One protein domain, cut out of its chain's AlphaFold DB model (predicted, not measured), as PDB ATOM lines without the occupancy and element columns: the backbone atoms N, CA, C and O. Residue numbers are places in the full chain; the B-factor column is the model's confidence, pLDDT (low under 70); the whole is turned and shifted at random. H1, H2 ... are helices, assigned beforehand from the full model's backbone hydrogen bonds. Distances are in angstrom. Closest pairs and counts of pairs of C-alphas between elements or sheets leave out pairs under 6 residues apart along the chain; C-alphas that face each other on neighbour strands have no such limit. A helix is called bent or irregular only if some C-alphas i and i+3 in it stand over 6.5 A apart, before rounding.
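AT A GLANCE: This is residues 354 to 459 of the 836 residues of an uncharacterized protein of Legionella quateirensis (UniProt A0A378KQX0). Five helices, H1 to H5, cluster into one lobe, and the long, kinked H5 runs out of it toward a separate small lobe, where H6 and H7 meet as a V. Neither H6 nor H7 touches the first lobe. The 106 printed residues, with seven named helices in the order H1 to H7 and no named strand, are all helix in class. The whole is only just loose, close to compact, with a radius of gyration of the C-alphas of 15.7 A, and elongated, spanning 42 by 26 by 23 A.

HOW THE PARTS SIT: H5, residues 406 to 427, has a kink of 43 degrees near residue 413 and is only just irregular, with C-alphas 412 and 415 6.9 A apart. With residues 416 to 423 alone it touches H1, residues 354 to 367, the closest C-alphas being those of Leu 364 and Ile 420, 6.7 A apart. H1 touches H4, residues 390 to 401, at a steep tilt of 43 degrees, opposite ways, closest at the C-alphas of Asn 358 and Lys 394, 5.7 A. H1, H4 and H5 form an up and down bundle, each running against the one before it. H3, residues 380 to 387, is the hub; it makes a hairpin with H4, the C-alphas of Leu 384 and Val 393 being closest at 5.9 A, and touches H2, residues 369 to 375, closest at Ser 373 and Ala 382, whose C-alphas are 4.6 A apart. H3 also touches H5, the closest C-alphas being those of Gln 380 and Val 412, 6.1 A apart. H6, residues 434 to 441, touches H7, residues 444 to 459, at a steep tilt of 48 degrees, with the C-alphas of Phe 439 and Lys 447 closest at 5.3 A. H5 and H6 are only just apart, 8.4 A at the closest. Every O i to N i+4 pair is within hydrogen-bond range in H1, H2, H4, H6 and H7, against 3 of 4 in H3 and 16 of 18 in H5.

IN THESE COORDINATES: H5 spans 30.0 A, H7 22.8 A, H1 19.8 A and H4 16.1 A from first to last C-alpha. H1 begins at C-alpha 354 (-13.227, -8.594, -20.220), and H7 ends at C-alpha 459 (-6.539, -20.271, -28.997).

THE WHOLE: The C-alphas farthest apart, of Asn 387 and Gln 443, are 45.1 A apart. The printed part has no cut and no long link. Residues 429 to 434, 440 to 445 and 452 to 459 stand free. Residues 420 to 459 of the model have pLDDT under 70.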
ATOM      1  N   PRO A 354     -13.650  -8.630 -21.628       78.75
ATOM      2  CA  PRO A 354     -13.227  -8.594 -20.220       78.75
ATOM      3  C   PRO A 354     -12.647  -9.928 -19.715       78.75
ATOM      4  O   PRO A 354     -11.843  -9.969 -18.782       78.75
ATOM      5  N   GLU A 355     -12.967 -11.057 -20.354       76.88
ATOM      6  CA  GLU A 355     -12.342 -12.342 -20.036       76.88
ATOM      7  C   GLU A 355     -10.887 -12.426 -20.538       76.88
ATOM      8  O   GLU A 355     -10.072 -13.114 -19.921       76.88
ATOM      9  N   ARG A 356     -10.505 -11.656 -21.571       71.31
ATOM     10  CA  ARG A 356      -9.097 -11.460 -21.965       71.31
ATOM     11  C   ARG A 356      -8.350 -10.530 -21.008       71.31
ATOM     12  O   ARG A 356      -7.199 -10.822 -20.695       71.31
ATOM     13  N   VAL A 357      -8.993  -9.485 -20.477       82.38
ATOM     14  CA  VAL A 357      -8.433  -8.666 -19.378       82.38
ATOM     15  C   VAL A 357      -8.163  -9.555 -18.158       82.38
ATOM     16  O   VAL A 357      -7.065  -9.551 -17.602       82.38
ATOM     17  N   ASN A 358      -9.120 -10.416 -17.801       87.75
ATOM     18  CA  ASN A 358      -8.962 -11.384 -16.716       87.75
ATOM     19  C   ASN A 358      -7.797 -12.359 -16.962       87.75
ATOM     20  O   ASN A 358      -6.989 -12.583 -16.057       87.75
ATOM     21  N   GLN A 359      -7.668 -12.885 -18.184       78.56
ATOM     22  CA  GLN A 359      -6.544 -13.738 -18.582       78.56
ATOM     23  C   GLN A 359      -5.201 -12.994 -18.548       78.56
ATOM     24  O   GLN A 359      -4.208 -13.591 -18.138       78.56
ATOM     25  N   LEU A 360      -5.149 -11.709 -18.920       88.38
ATOM     26  CA  LEU A 360      -3.938 -10.888 -18.823       88.38
ATOM     27  C   LEU A 360      -3.479 -10.756 -17.365       88.38
ATOM     28  O   LEU A 360      -2.301 -10.968 -17.082       88.38
ATOM     29  N   VAL A 361      -4.399 -10.487 -16.433       91.81
ATOM     30  CA  VAL A 361      -4.084 -10.399 -14.995       91.81
ATOM     31  C   VAL A 361      -3.626 -11.754 -14.443       91.81
ATOM     32  O   VAL A 361      -2.592 -11.817 -13.780       91.81
ATOM     33  N   ASP A 362      -4.309 -12.859 -14.764       87.06
ATOM     34  CA  ASP A 362      -3.851 -14.205 -14.374       87.06
ATOM     35  C   ASP A 362      -2.466 -14.528 -14.954       87.06
ATOM     36  O   ASP A 362      -1.622 -15.153 -14.301       87.06
ATOM     37  N   LYS A 363      -2.191 -14.079 -16.182       82.06
ATOM     38  CA  LYS A 363      -0.897 -14.259 -16.840       82.06
ATOM     39  C   LYS A 363       0.202 -13.421 -16.186       82.06
ATOM     40  O   LYS A 363       1.313 -13.920 -16.044       82.06
ATOM     41  N   LEU A 364      -0.116 -12.208 -15.739       87.25
ATOM     42  CA  LEU A 364       0.786 -11.307 -15.023       87.25
ATOM     43  C   LEU A 364       1.170 -11.869 -13.644       87.25
ATOM     44  O   LEU A 364       2.355 -11.978 -13.322       87.25
ATOM     45  N   TYR A 365       0.180 -12.313 -12.863       90.81
ATOM     46  CA  TYR A 365       0.415 -12.937 -11.558       90.81
ATOM     47  C   TYR A 365       1.123 -14.296 -11.666       90.81
ATOM     48  O   TYR A 365       2.010 -14.560 -10.860       90.81
ATOM     49  N   SER A 366       0.821 -15.119 -12.680       83.88
ATOM     50  CA  SER A 366       1.530 -16.396 -12.915       83.88
ATOM     51  C   SER A 366       2.930 -16.256 -13.526       83.88
ATOM     52  O   SER A 366       3.654 -17.247 -13.591       83.88
ATOM     53  N   ILE A 367       3.315 -15.062 -13.987       79.25
ATOM     54  CA  ILE A 367       4.683 -14.754 -14.427       79.25
ATOM     55  C   ILE A 367       5.522 -14.196 -13.273       79.25
ATOM     56  O   ILE A 367       6.673 -14.586 -13.115       79.25
ATOM     57  N   GLY A 368       4.955 -13.291 -12.472       87.88
ATOM     58  CA  GLY A 368       5.661 -12.658 -11.360       87.88
ATOM     59  C   GLY A 368       5.280 -11.193 -11.214       87.88
ATOM     60  O   GLY A 368       6.043 -10.303 -11.591       87.88
ATOM     61  N   CYS A 369       4.108 -10.926 -10.630       91.06
ATOM     62  CA  CYS A 369       3.598  -9.556 -10.479       91.06
ATOM     63  C   CYS A 369       4.521  -8.652  -9.631       91.06
ATOM     64  O   CYS A 369       4.528  -7.434  -9.801       91.06
ATOM     65  N   ALA A 370       5.353  -9.242  -8.764       88.81
ATOM     66  CA  ALA A 370       6.394  -8.529  -8.025       88.81
ATOM     67  C   ALA A 370       7.556  -8.051  -8.924       88.81
ATOM     68  O   ALA A 370       8.017  -6.923  -8.758       88.81
ATOM     69  N   GLU A 371       8.009  -8.842  -9.913       87.50
ATOM     70  CA  GLU A 371       9.011  -8.358 -10.881       87.50
ATOM     71  C   GLU A 371       8.394  -7.288 -11.789       87.50
ATOM     72  O   GLU A 371       9.023  -6.254 -12.007       87.50
ATOM     73  N   PHE A 372       7.149  -7.482 -12.240       93.31
ATOM     74  CA  PHE A 372       6.412  -6.459 -12.986       93.31
ATOM     75  C   PHE A 372       6.358  -5.129 -12.225       93.31
ATOM     76  O   PHE A 372       6.789  -4.103 -12.747       93.31
ATOM     77  N   SER A 373       5.906  -5.163 -10.969       94.31
ATOM     78  CA  SER A 373       5.752  -3.969 -10.130       94.31
ATOM     79  C   SER A 373       7.081  -3.276  -9.816       94.31
ATOM     80  O   SER A 373       7.104  -2.070  -9.597       94.31
ATOM     81  N   ARG A 374       8.195  -4.020  -9.831       92.69
ATOM     82  CA  ARG A 374       9.557  -3.485  -9.678       92.69
ATOM     83  C   ARG A 374      10.106  -2.861 -10.968       92.69
ATOM     84  O   ARG A 374      10.923  -1.950 -10.890       92.69
ATOM     85  N   LEU A 375       9.712  -3.368 -12.138       84.38
ATOM     86  CA  LEU A 375      10.177  -2.879 -13.445       84.38
ATOM     87  C   LEU A 375       9.312  -1.747 -14.017       84.38
ATOM     88  O   LEU A 375       9.814  -0.944 -14.798       84.38
ATOM     89  N   TYR A 376       8.038  -1.676 -13.627       92.44
ATOM     90  CA  TYR A 376       7.070  -0.676 -14.083       92.44
ATOM     91  C   TYR A 376       6.320  -0.044 -12.892       92.44
ATOM     92  O   TYR A 376       5.091  -0.123 -12.853       92.44
ATOM     93  N   PRO A 377       7.017   0.565 -11.907       92.69
ATOM     94  CA  PRO A 377       6.395   1.068 -10.675       92.69
ATOM     95  C   PRO A 377       5.308   2.124 -10.932       92.69
ATOM     96  O   PRO A 377       4.286   2.117 -10.255       92.69
ATOM     97  N   GLU A 378       5.485   2.954 -11.965       92.50
ATOM     98  CA  GLU A 378       4.529   3.995 -12.377       92.50
ATOM     99  C   GLU A 378       3.298   3.450 -13.135       92.50
ATOM    100  O   GLU A 378       2.409   4.211 -13.514       92.50
ATOM    101  N   SER A 379       3.226   2.142 -13.415       93.69
ATOM    102  CA  SER A 379       2.056   1.558 -14.078       93.69
ATOM    103  C   SER A 379       0.875   1.494 -13.114       93.69
ATOM    104  O   SER A 379       0.987   0.933 -12.024       93.69
ATOM    105  N   GLN A 380      -0.303   1.944 -13.554       91.88
ATOM    106  CA  GLN A 380      -1.542   1.776 -12.786       91.88
ATOM    107  C   GLN A 380      -1.788   0.306 -12.397       91.88
ATOM    108  O   GLN A 380      -2.228   0.033 -11.284       91.88
ATOM    109  N   ILE A 381      -1.420  -0.656 -13.255       93.62
ATOM    110  CA  ILE A 381      -1.544  -2.090 -12.952       93.62
ATOM    111  C   ILE A 381      -0.583  -2.510 -11.830       93.62
ATOM    112  O   ILE A 381      -0.954  -3.336 -11.000       93.62
ATOM    113  N   ALA A 382       0.621  -1.934 -11.756       93.94
ATOM    114  CA  ALA A 382       1.563  -2.195 -10.666       93.94
ATOM    115  C   ALA A 382       1.055  -1.607  -9.342       93.94
ATOM    116  O   ALA A 382       1.025  -2.303  -8.330       93.94
ATOM    117  N   LEU A 383       0.582  -0.357  -9.360       94.44
ATOM    118  CA  LEU A 383      -0.002   0.314  -8.194       94.44
ATOM    119  C   LEU A 383      -1.253  -0.420  -7.679       94.44
ATOM    120  O   LEU A 383      -1.407  -0.614  -6.470       94.44
ATOM    121  N   LEU A 384      -2.112  -0.907  -8.582       93.06
ATOM    122  CA  LEU A 384      -3.241  -1.772  -8.238       93.06
ATOM    123  C   LEU A 384      -2.763  -3.107  -7.648       93.06
ATOM    124  O   LEU A 384      -3.256  -3.503  -6.592       93.06
ATOM    125  N   ALA A 385      -1.802  -3.785  -8.279       92.06
ATOM    126  CA  ALA A 385      -1.349  -5.119  -7.881       92.06
ATOM    127  C   ALA A 385      -0.542  -5.168  -6.575       92.06
ATOM    128  O   ALA A 385      -0.571  -6.193  -5.896       92.06
ATOM    129  N   GLN A 386       0.124  -4.075  -6.193       91.88
ATOM    130  CA  GLN A 386       0.751  -3.929  -4.872       91.88
ATOM    131  C   GLN A 386      -0.280  -3.912  -3.732       91.88
ATOM    132  O   GLN A 386       0.026  -4.341  -2.622       91.88
ATOM    133  N   ASN A 387      -1.498  -3.427  -3.999       90.81
ATOM    134  CA  ASN A 387      -2.513  -3.144  -2.978       90.81
ATOM    135  C   ASN A 387      -3.740  -4.076  -3.031       90.81
ATOM    136  O   ASN A 387      -4.551  -4.072  -2.106       90.81
ATOM    137  N   ASN A 388      -3.900  -4.875  -4.092       91.25
ATOM    138  CA  ASN A 388      -5.095  -5.686  -4.338       91.25
ATOM    139  C   ASN A 388      -4.778  -7.161  -4.616       91.25
ATOM    140  O   ASN A 388      -3.722  -7.532  -5.126       91.25
ATOM    141  N   THR A 389      -5.763  -8.019  -4.339       93.00
ATOM    142  CA  THR A 389      -5.759  -9.415  -4.811       93.00
ATOM    143  C   THR A 389      -5.946  -9.472  -6.336       93.00
ATOM    144  O   THR A 389      -6.512  -8.531  -6.898       93.00
ATOM    145  N   PRO A 390      -5.590 -10.580  -7.022       92.38
ATOM    146  CA  PRO A 390      -5.817 -10.719  -8.463       92.38
ATOM    147  C   PRO A 390      -7.270 -10.450  -8.878       92.38
ATOM    148  O   PRO A 390      -7.509  -9.813  -9.897       92.38
ATOM    149  N   SER A 391      -8.249 -10.865  -8.067       92.81
ATOM    150  CA  SER A 391      -9.674 -10.583  -8.304       92.81
ATOM    151  C   SER A 391     -10.026  -9.097  -8.174       92.81
ATOM    152  O   SER A 391     -10.872  -8.613  -8.917       92.81
ATOM    153  N   GLY A 392      -9.369  -8.368  -7.264       93.00
ATOM    154  CA  GLY A 392      -9.510  -6.914  -7.146       93.00
ATOM    155  C   GLY A 392      -8.888  -6.186  -8.337       93.00
ATOM    156  O   GLY A 392      -9.547  -5.354  -8.949       93.00
ATOM    157  N   VAL A 393      -7.666  -6.565  -8.735       93.25
ATOM    158  CA  VAL A 393      -7.001  -6.020  -9.936       93.25
ATOM    159  C   VAL A 393      -7.840  -6.264 -11.191       93.25
ATOM    160  O   VAL A 393      -7.979  -5.358 -12.002       93.25
ATOM    161  N   LYS A 394      -8.460  -7.444 -11.330       95.25
ATOM    162  CA  LYS A 394      -9.423  -7.738 -12.403       95.25
ATOM    163  C   LYS A 394     -10.647  -6.826 -12.371       95.25
ATOM    164  O   LYS A 394     -11.023  -6.318 -13.421       95.25
ATOM    165  N   HIS A 395     -11.270  -6.622 -11.209       94.69
ATOM    166  CA  HIS A 395     -12.438  -5.740 -11.099       94.69
ATOM    167  C   HIS A 395     -12.078  -4.316 -11.527       94.69
ATOM    168  O   HIS A 395     -12.670  -3.804 -12.468       94.69
ATOM    169  N   PHE A 396     -11.044  -3.735 -10.908       92.69
ATOM    170  CA  PHE A 396     -10.591  -2.379 -11.215       92.69
ATOM    171  C   PHE A 396     -10.119  -2.215 -12.662       92.69
ATOM    172  O   PHE A 396     -10.368  -1.168 -13.245       92.69
ATOM    173  N   LEU A 397      -9.476  -3.220 -13.270       91.00
ATOM    174  CA  LEU A 397      -9.079  -3.121 -14.674       91.00
ATOM    175  C   LEU A 397     -10.270  -3.132 -15.626       91.00
ATOM    176  O   LEU A 397     -10.296  -2.296 -16.515       91.00
ATOM    177  N   ASN A 398     -11.244  -4.033 -15.454       93.31
ATOM    178  CA  ASN A 398     -12.435  -4.018 -16.310       93.31
ATOM    179  C   ASN A 398     -13.226  -2.715 -16.101       93.31
ATOM    180  O   ASN A 398     -13.483  -2.001 -17.059       93.31
ATOM    181  N   GLU A 399     -13.487  -2.340 -14.845       93.56
ATOM    182  CA  GLU A 399     -14.214  -1.117 -14.482       93.56
ATOM    183  C   GLU A 399     -13.536   0.168 -14.987       93.56
ATOM    184  O   GLU A 399     -14.229   1.092 -15.406       93.56
ATOM    185  N   SER A 400     -12.199   0.231 -14.980       87.69
ATOM    186  CA  SER A 400     -11.447   1.364 -15.532       87.69
ATOM    187  C   SER A 400     -11.377   1.329 -17.058       87.69
ATOM    188  O   SER A 400     -11.411   2.385 -17.675       87.69
ATOM    189  N   ILE A 401     -11.295   0.150 -17.685       88.75
ATOM    190  CA  ILE A 401     -11.317   0.008 -19.151       88.75
ATOM    191  C   ILE A 401     -12.680   0.429 -19.712       88.75
ATOM    192  O   ILE A 401     -12.717   1.172 -20.689       88.75
ATOM    193  N   ASP A 402     -13.771   0.044 -19.045       89.31
ATOM    194  CA  ASP A 402     -15.149   0.432 -19.376       89.31
ATOM    195  C   ASP A 402     -15.404   1.955 -19.232       89.31
ATOM    196  O   ASP A 402     -16.437   2.451 -19.685       89.31
ATOM    197  N   GLN A 403     -14.488   2.703 -18.596       92.00
ATOM    198  CA  GLN A 403     -14.596   4.147 -18.321       92.00
ATOM    199  C   GLN A 403     -13.545   5.020 -19.037       92.00
ATOM    200  O   GLN A 403     -13.727   6.236 -19.102       92.00
ATOM    201  N   SER A 404     -12.471   4.429 -19.571       89.31
ATOM    202  CA  SER A 404     -11.343   5.121 -20.220       89.31
ATOM    203  C   SER A 404     -11.410   5.070 -21.750       89.31
ATOM    204  O   SER A 404     -12.027   4.170 -22.318       89.31
ATOM    205  N   ASP A 405     -10.721   5.994 -22.432       91.88
ATOM    206  CA  ASP A 405     -10.585   5.973 -23.901       91.88
ATOM    207  C   ASP A 405      -9.509   4.983 -24.408       91.88
ATOM    208  O   ASP A 405      -8.659   4.526 -23.645       91.88
ATOM    209  N   ASP A 406      -9.512   4.662 -25.711       75.94
ATOM    210  CA  ASP A 406      -8.543   3.763 -26.377       75.94
ATOM    211  C   ASP A 406      -7.060   4.071 -26.076       75.94
ATOM    212  O   ASP A 406      -6.205   3.181 -26.114       75.94
ATOM    213  N   THR A 407      -6.718   5.335 -25.819       84.31
ATOM    214  CA  THR A 407      -5.349   5.780 -25.523       84.31
ATOM    215  C   THR A 407      -5.026   5.581 -24.046       84.31
ATOM    216  O   THR A 407      -3.949   5.078 -23.723       84.31
ATOM    217  N   GLU A 408      -5.950   5.904 -23.143       86.19
ATOM    218  CA  GLU A 408      -5.834   5.595 -21.715       86.19
ATOM    219  C   GLU A 408      -5.782   4.081 -21.463       86.19
ATOM    220  O   GLU A 408      -4.849   3.599 -20.821       86.19
ATOM    221  N   GLN A 409      -6.707   3.313 -22.045       86.00
ATOM    222  CA  GLN A 409      -6.731   1.847 -22.004       86.00
ATOM    223  C   GLN A 409      -5.409   1.247 -22.503       86.00
ATOM    224  O   GLN A 409      -4.843   0.356 -21.861       86.00
ATOM    225  N   PHE A 410      -4.877   1.750 -23.625       82.50
ATOM    226  CA  PHE A 410      -3.564   1.344 -24.119       82.50
ATOM    227  C   PHE A 410      -2.457   1.677 -23.113       82.50
ATOM    228  O   PHE A 410      -1.665   0.799 -22.784       82.50
ATOM    229  N   ASN A 411      -2.415   2.897 -22.574       84.94
ATOM    230  CA  ASN A 411      -1.400   3.312 -21.599       84.94
ATOM    231  C   ASN A 411      -1.456   2.492 -20.294       84.94
ATOM    232  O   ASN A 411      -0.414   2.211 -19.697       84.94
ATOM    233  N   VAL A 412      -2.647   2.056 -19.874       89.25
ATOM    234  CA  VAL A 412      -2.852   1.156 -18.730       89.25
ATOM    235  C   VAL A 412      -2.337  -0.255 -19.032       89.25
ATOM    236  O   VAL A 412      -1.586  -0.815 -18.232       89.25
ATOM    237  N   LEU A 413      -2.698  -0.833 -20.184       83.88
ATOM    238  CA  LEU A 413      -2.386  -2.225 -20.536       83.88
ATOM    239  C   LEU A 413      -0.966  -2.435 -21.088       83.88
ATOM    240  O   LEU A 413      -0.379  -3.501 -20.877       83.88
ATOM    241  N   ALA A 414      -0.392  -1.449 -21.782       82.25
ATOM    242  CA  ALA A 414       0.884  -1.567 -22.488       82.25
ATOM    243  C   ALA A 414       2.075  -1.959 -21.593       82.25
ATOM    244  O   ALA A 414       2.863  -2.796 -22.036       82.25
ATOM    245  N   PRO A 415       2.229  -1.469 -20.342       85.75
ATOM    246  CA  PRO A 415       3.288  -1.934 -19.444       85.75
ATOM    247  C   PRO A 415       3.175  -3.428 -19.122       85.75
ATOM    248  O   PRO A 415       4.171  -4.147 -19.197       85.75
ATOM    249  N   ALA A 416       1.970  -3.923 -18.814       80.62
ATOM    250  CA  ALA A 416       1.743  -5.337 -18.516       80.62
ATOM    251  C   ALA A 416       1.932  -6.214 -19.764       80.62
ATOM    252  O   ALA A 416       2.586  -7.253 -19.693       80.62
ATOM    253  N   LEU A 417       1.441  -5.766 -20.925       73.44
ATOM    254  CA  LEU A 417       1.675  -6.423 -22.213       73.44
ATOM    255  C   LEU A 417       3.164  -6.485 -22.567       73.44
ATOM    256  O   LEU A 417       3.670  -7.562 -22.880       73.44
ATOM    257  N   LYS A 418       3.886  -5.365 -22.457       75.12
ATOM    258  CA  LYS A 418       5.325  -5.291 -22.731       75.12
ATOM    259  C   LYS A 418       6.132  -6.111 -21.727       75.12
ATOM    260  O   LYS A 418       7.099  -6.748 -22.132       75.12
ATOM    261  N   PHE A 419       5.733  -6.184 -20.457       80.19
ATOM    262  CA  PHE A 419       6.349  -7.088 -19.482       80.19
ATOM    263  C   PHE A 419       6.092  -8.565 -19.810       80.19
ATOM    264  O   PHE A 419       7.036  -9.347 -19.815       80.19
ATOM    265  N   ILE A 420       4.856  -8.957 -20.133       69.62
ATOM    266  CA  ILE A 420       4.506 -10.348 -20.466       69.62
ATOM    267  C   ILE A 420       5.194 -10.787 -21.767       69.62
ATOM    268  O   ILE A 420       5.759 -11.881 -21.821       69.62
ATOM    269  N   ALA A 421       5.229  -9.923 -22.785       63.53
ATOM    270  CA  ALA A 421       5.984 -10.144 -24.016       63.53
ATOM    271  C   ALA A 421       7.489 -10.271 -23.732       63.53
ATOM    272  O   ALA A 421       8.101 -11.263 -24.126       63.53
ATOM    273  N   ASN A 422       8.081  -9.338 -22.974       63.44
ATOM    274  CA  ASN A 422       9.489  -9.426 -22.577       63.44
ATOM    275  C   ASN A 422       9.787 -10.650 -21.709       63.44
ATOM    276  O   ASN A 422      10.872 -11.207 -21.821       63.44
ATOM    277  N   HIS A 423       8.853 -11.116 -20.881       66.81
ATOM    278  CA  HIS A 423       9.027 -12.342 -20.114       66.81
ATOM    279  C   HIS A 423       9.005 -13.582 -21.015       66.81
ATOM    280  O   HIS A 423       9.869 -14.436 -20.869       66.81
ATOM    281  N   TYR A 424       8.105 -13.674 -22.000       55.62
ATOM    282  CA  TYR A 424       8.168 -14.755 -22.992       55.62
ATOM    283  C   TYR A 424       9.446 -14.685 -23.849       55.62
ATOM    284  O   TYR A 424      10.051 -15.718 -24.131       55.62
ATOM    285  N   LEU A 425       9.925 -13.482 -24.190       48.78
ATOM    286  CA  LEU A 425      11.207 -13.276 -24.879       48.78
ATOM    287  C   LEU A 425      12.427 -13.599 -23.987       48.78
ATOM    288  O   LEU A 425      13.428 -14.094 -24.501       48.78
ATOM    289  N   LYS A 426      12.340 -13.390 -22.663       52.12
ATOM    290  CA  LYS A 426      13.321 -13.844 -21.655       52.12
ATOM    291  C   LYS A 426      13.276 -15.366 -21.474       52.12
ATOM    292  O   LYS A 426      14.318 -15.997 -21.451       52.12
ATOM    293  N   GLN A 427      12.103 -15.996 -21.420       46.53
ATOM    294  CA  GLN A 427      11.997 -17.464 -21.403       46.53
ATOM    295  C   GLN A 427      12.519 -18.096 -22.706       46.53
ATOM    296  O   GLN A 427      12.953 -19.245 -22.710       46.53
ATOM    297  N   ALA A 428      12.551 -17.329 -23.800       39.19
ATOM    298  CA  ALA A 428      13.208 -17.692 -25.049       39.19
ATOM    299  C   ALA A 428      14.715 -17.342 -25.110       39.19
ATOM    300  O   ALA A 428      15.318 -17.569 -26.161       39.19
ATOM    301  N   SER A 429      15.347 -16.831 -24.038       36.34
ATOM    302  CA  SER A 429      16.725 -16.294 -24.037       36.34
ATOM    303  C   SER A 429      17.846 -17.344 -24.054       36.34
ATOM    304  O   SER A 429      18.906 -17.157 -23.458       36.34
ATOM    305  N   ASN A 430      17.646 -18.446 -24.771       41.41
ATOM    306  CA  ASN A 430      18.754 -19.283 -25.204       41.41
ATOM    307  C   ASN A 430      19.335 -18.632 -26.472       41.41
ATOM    308  O   ASN A 430      18.624 -18.509 -27.467       41.41
ATOM    309  N   HIS A 431      20.594 -18.175 -26.459       38.12
ATOM    310  CA  HIS A 431      21.172 -17.389 -27.571       38.12
ATOM    311  C   HIS A 431      21.274 -18.154 -28.910       38.12
ATOM    312  O   HIS A 431      21.535 -17.554 -29.951       38.12
ATOM    313  N   SER A 432      21.017 -19.463 -28.900       42.84
ATOM    314  CA  SER A 432      20.850 -20.322 -30.076       42.84
ATOM    315  C   SER A 432      19.442 -20.293 -30.698       42.84
ATOM    316  O   SER A 432      19.247 -20.878 -31.765       42.84
ATOM    317  N   ASN A 433      18.446 -19.653 -30.069       48.12
ATOM    318  CA  ASN A 433      17.054 -19.720 -30.515       48.12
ATOM    319  C   ASN A 433      16.802 -18.880 -31.775       48.12
ATOM    320  O   ASN A 433      16.496 -17.685 -31.748       48.12
ATOM    321  N   GLU A 434      16.884 -19.563 -32.909       44.03
ATOM    322  CA  GLU A 434      16.789 -18.948 -34.221       44.03
ATOM    323  C   GLU A 434      15.388 -18.431 -34.583       44.03
ATOM    324  O   GLU A 434      15.266 -17.724 -35.574       44.03
ATOM    325  N   VAL A 435      14.337 -18.705 -33.797       39.12
ATOM    326  CA  VAL A 435      12.990 -18.150 -34.049       39.12
ATOM    327  C   VAL A 435      12.983 -16.628 -33.903       39.12
ATOM    328  O   VAL A 435      12.395 -15.939 -34.733       39.12
ATOM    329  N   ARG A 436      13.701 -16.077 -32.914       40.84
ATOM    330  CA  ARG A 436      13.859 -14.618 -32.786       40.84
ATOM    331  C   ARG A 436      14.672 -14.052 -33.954       40.84
ATOM    332  O   ARG A 436      14.243 -13.098 -34.593       40.84
ATOM    333  N   ARG A 437      15.771 -14.728 -34.315       44.81
ATOM    334  CA  ARG A 437      16.601 -14.392 -35.486       44.81
ATOM    335  C   ARG A 437      15.805 -14.435 -36.800       44.81
ATOM    336  O   ARG A 437      16.087 -13.632 -37.682       44.81
ATOM    337  N   LEU A 438      14.823 -15.331 -36.928       44.03
ATOM    338  CA  LEU A 438      13.894 -15.423 -38.062       44.03
ATOM    339  C   LEU A 438      12.793 -14.360 -38.021       44.03
ATOM    340  O   LEU A 438      12.448 -13.823 -39.062       44.03
ATOM    341  N   PHE A 439      12.247 -14.007 -36.859       44.31
ATOM    342  CA  PHE A 439      11.282 -12.908 -36.782       44.31
ATOM    343  C   PHE A 439      11.943 -11.554 -37.097       44.31
ATOM    344  O   PHE A 439      11.350 -10.695 -37.745       44.31
ATOM    345  N   GLU A 440      13.204 -11.377 -36.703       44.34
ATOM    346  CA  GLU A 440      13.989 -10.173 -36.983       44.34
ATOM    347  C   GLU A 440      14.475 -10.151 -38.451       44.34
ATOM    348  O   GLU A 440      14.143  -9.212 -39.178       44.34
ATOM    349  N   LYS A 441      15.167 -11.199 -38.936       44.28
ATOM    350  CA  LYS A 441      15.767 -11.247 -40.294       44.28
ATOM    351  C   LYS A 441      14.893 -11.834 -41.409       44.28
ATOM    352  O   LYS A 441      15.271 -11.726 -42.570       44.28
ATOM    353  N   GLY A 442      13.818 -12.539 -41.075       43.56
ATOM    354  CA  GLY A 442      13.051 -13.336 -42.030       43.56
ATOM    355  C   GLY A 442      12.175 -12.508 -42.960       43.56
ATOM    356  O   GLY A 442      11.883 -11.338 -42.704       43.56
ATOM    357  N   GLN A 443      11.737 -13.146 -44.037       45.06
ATOM    358  CA  GLN A 443      10.872 -12.534 -45.044       45.06
ATOM    359  C   GLN A 443       9.458 -12.280 -44.486       45.06
ATOM    360  O   GLN A 443       9.071 -12.932 -43.509       45.06
ATOM    361  N   PRO A 444       8.656 -11.359 -45.063       43.19
ATOM    362  CA  PRO A 444       7.359 -10.960 -44.501       43.19
ATOM    363  C   PRO A 444       6.426 -12.135 -44.172       43.19
ATOM    364  O   PRO A 444       5.795 -12.151 -43.115       43.19
ATOM    365  N   TRP A 445       6.418 -13.167 -45.018       44.47
ATOM    366  CA  TRP A 445       5.642 -14.388 -44.805       44.47
ATOM    367  C   TRP A 445       6.129 -15.246 -43.639       44.47
ATOM    368  O   TRP A 445       5.313 -15.831 -42.935       44.47
ATOM    369  N   GLN A 446       7.438 -15.291 -43.379       46.06
ATOM    370  CA  GLN A 446       7.993 -16.001 -42.225       46.06
ATOM    371  C   GLN A 446       7.536 -15.316 -40.935       46.06
ATOM    372  O   GLN A 446       7.132 -15.989 -39.990       46.06
ATOM    373  N   LYS A 447       7.500 -13.976 -40.917       46.88
ATOM    374  CA  LYS A 447       6.964 -13.196 -39.788       46.88
ATOM    375  C   LYS A 447       5.460 -13.436 -39.607       46.88
ATOM    376  O   LYS A 447       5.025 -13.718 -38.492       46.88
ATOM    377  N   ARG A 448       4.686 -13.398 -40.701       43.50
ATOM    378  CA  ARG A 448       3.231 -13.647 -40.720       43.50
ATOM    379  C   ARG A 448       2.882 -15.064 -40.254       43.50
ATOM    380  O   ARG A 448       2.041 -15.221 -39.378       43.50
ATOM    381  N   ALA A 449       3.592 -16.085 -40.730       41.69
ATOM    382  CA  ALA A 449       3.362 -17.470 -40.332       41.69
ATOM    383  C   ALA A 449       3.855 -17.790 -38.907       41.69
ATOM    384  O   ALA A 449       3.186 -18.537 -38.196       41.69
ATOM    385  N   ILE A 450       4.955 -17.183 -38.432       45.44
ATOM    386  CA  ILE A 450       5.331 -17.232 -37.006       45.44
ATOM    387  C   ILE A 450       4.192 -16.647 -36.155       45.44
ATOM    388  O   ILE A 450       3.760 -17.288 -35.197       45.44
ATOM    389  N   PHE A 451       3.653 -15.485 -36.533       44.28
ATOM    390  CA  PHE A 451       2.547 -14.833 -35.826       44.28
ATOM    391  C   PHE A 451       1.250 -15.663 -35.848       44.28
ATOM    392  O   PHE A 451       0.634 -15.864 -34.801       44.28
ATOM    393  N   LEU A 452       0.875 -16.239 -36.995       40.59
ATOM    394  CA  LEU A 452      -0.265 -17.158 -37.107       40.59
ATOM    395  C   LEU A 452      -0.065 -18.427 -36.268       40.59
ATOM    396  O   LEU A 452      -0.977 -18.823 -35.544       40.59
ATOM    397  N   SER A 453       1.137 -19.014 -36.252       39.62
ATOM    398  CA  SER A 453       1.437 -20.174 -35.399       39.62
ATOM    399  C   SER A 453       1.257 -19.864 -33.904       39.62
ATOM    400  O   SER A 453       0.908 -20.756 -33.127       39.62
ATOM    401  N   LEU A 454       1.448 -18.603 -33.494       39.38
ATOM    402  CA  LEU A 454       1.191 -18.112 -32.137       39.38
ATOM    403  C   LEU A 454      -0.309 -17.832 -31.905       39.38
ATOM    404  O   LEU A 454      -0.836 -18.242 -30.867       39.38
ATOM    405  N   LYS A 455      -1.029 -17.239 -32.876       36.62
ATOM    406  CA  LYS A 455      -2.507 -17.091 -32.872       36.62
ATOM    407  C   LYS A 455      -3.168 -18.465 -32.648       36.62
ATOM    408  O   LYS A 455      -3.918 -18.636 -31.690       36.62
ATOM    409  N   MET A 456      -2.758 -19.487 -33.407       32.06
ATOM    410  CA  MET A 456      -3.193 -20.880 -33.220       32.06
ATOM    411  C   MET A 456      -2.830 -21.440 -31.835       32.06
ATOM    412  O   MET A 456      -3.677 -22.010 -31.155       32.06
ATOM    413  N   GLN A 457      -1.580 -21.290 -31.376       36.00
ATOM    414  CA  GLN A 457      -1.152 -21.830 -30.074       36.00
ATOM    415  C   GLN A 457      -1.880 -21.195 -28.878       36.00
ATOM    416  O   GLN A 457      -2.099 -21.878 -27.877       36.00
ATOM    417  N   THR A 458      -2.272 -19.923 -28.973       35.03
ATOM    418  CA  THR A 458      -2.987 -19.211 -27.900       35.03
ATOM    419  C   THR A 458      -4.484 -19.527 -27.843       35.03
ATOM    420  O   THR A 458      -5.042 -19.533 -26.747       35.03
ATOM    421  N   ALA A 459      -5.122 -19.885 -28.964       32.31
ATOM    422  CA  ALA A 459      -6.539 -20.271 -28.997       32.31
ATOM    423  C   ALA A 459      -6.858 -21.514 -28.130       32.31
ATOM    424  O   ALA A 459      -7.922 -21.606 -27.517       32.31
TER     425      ALA A 459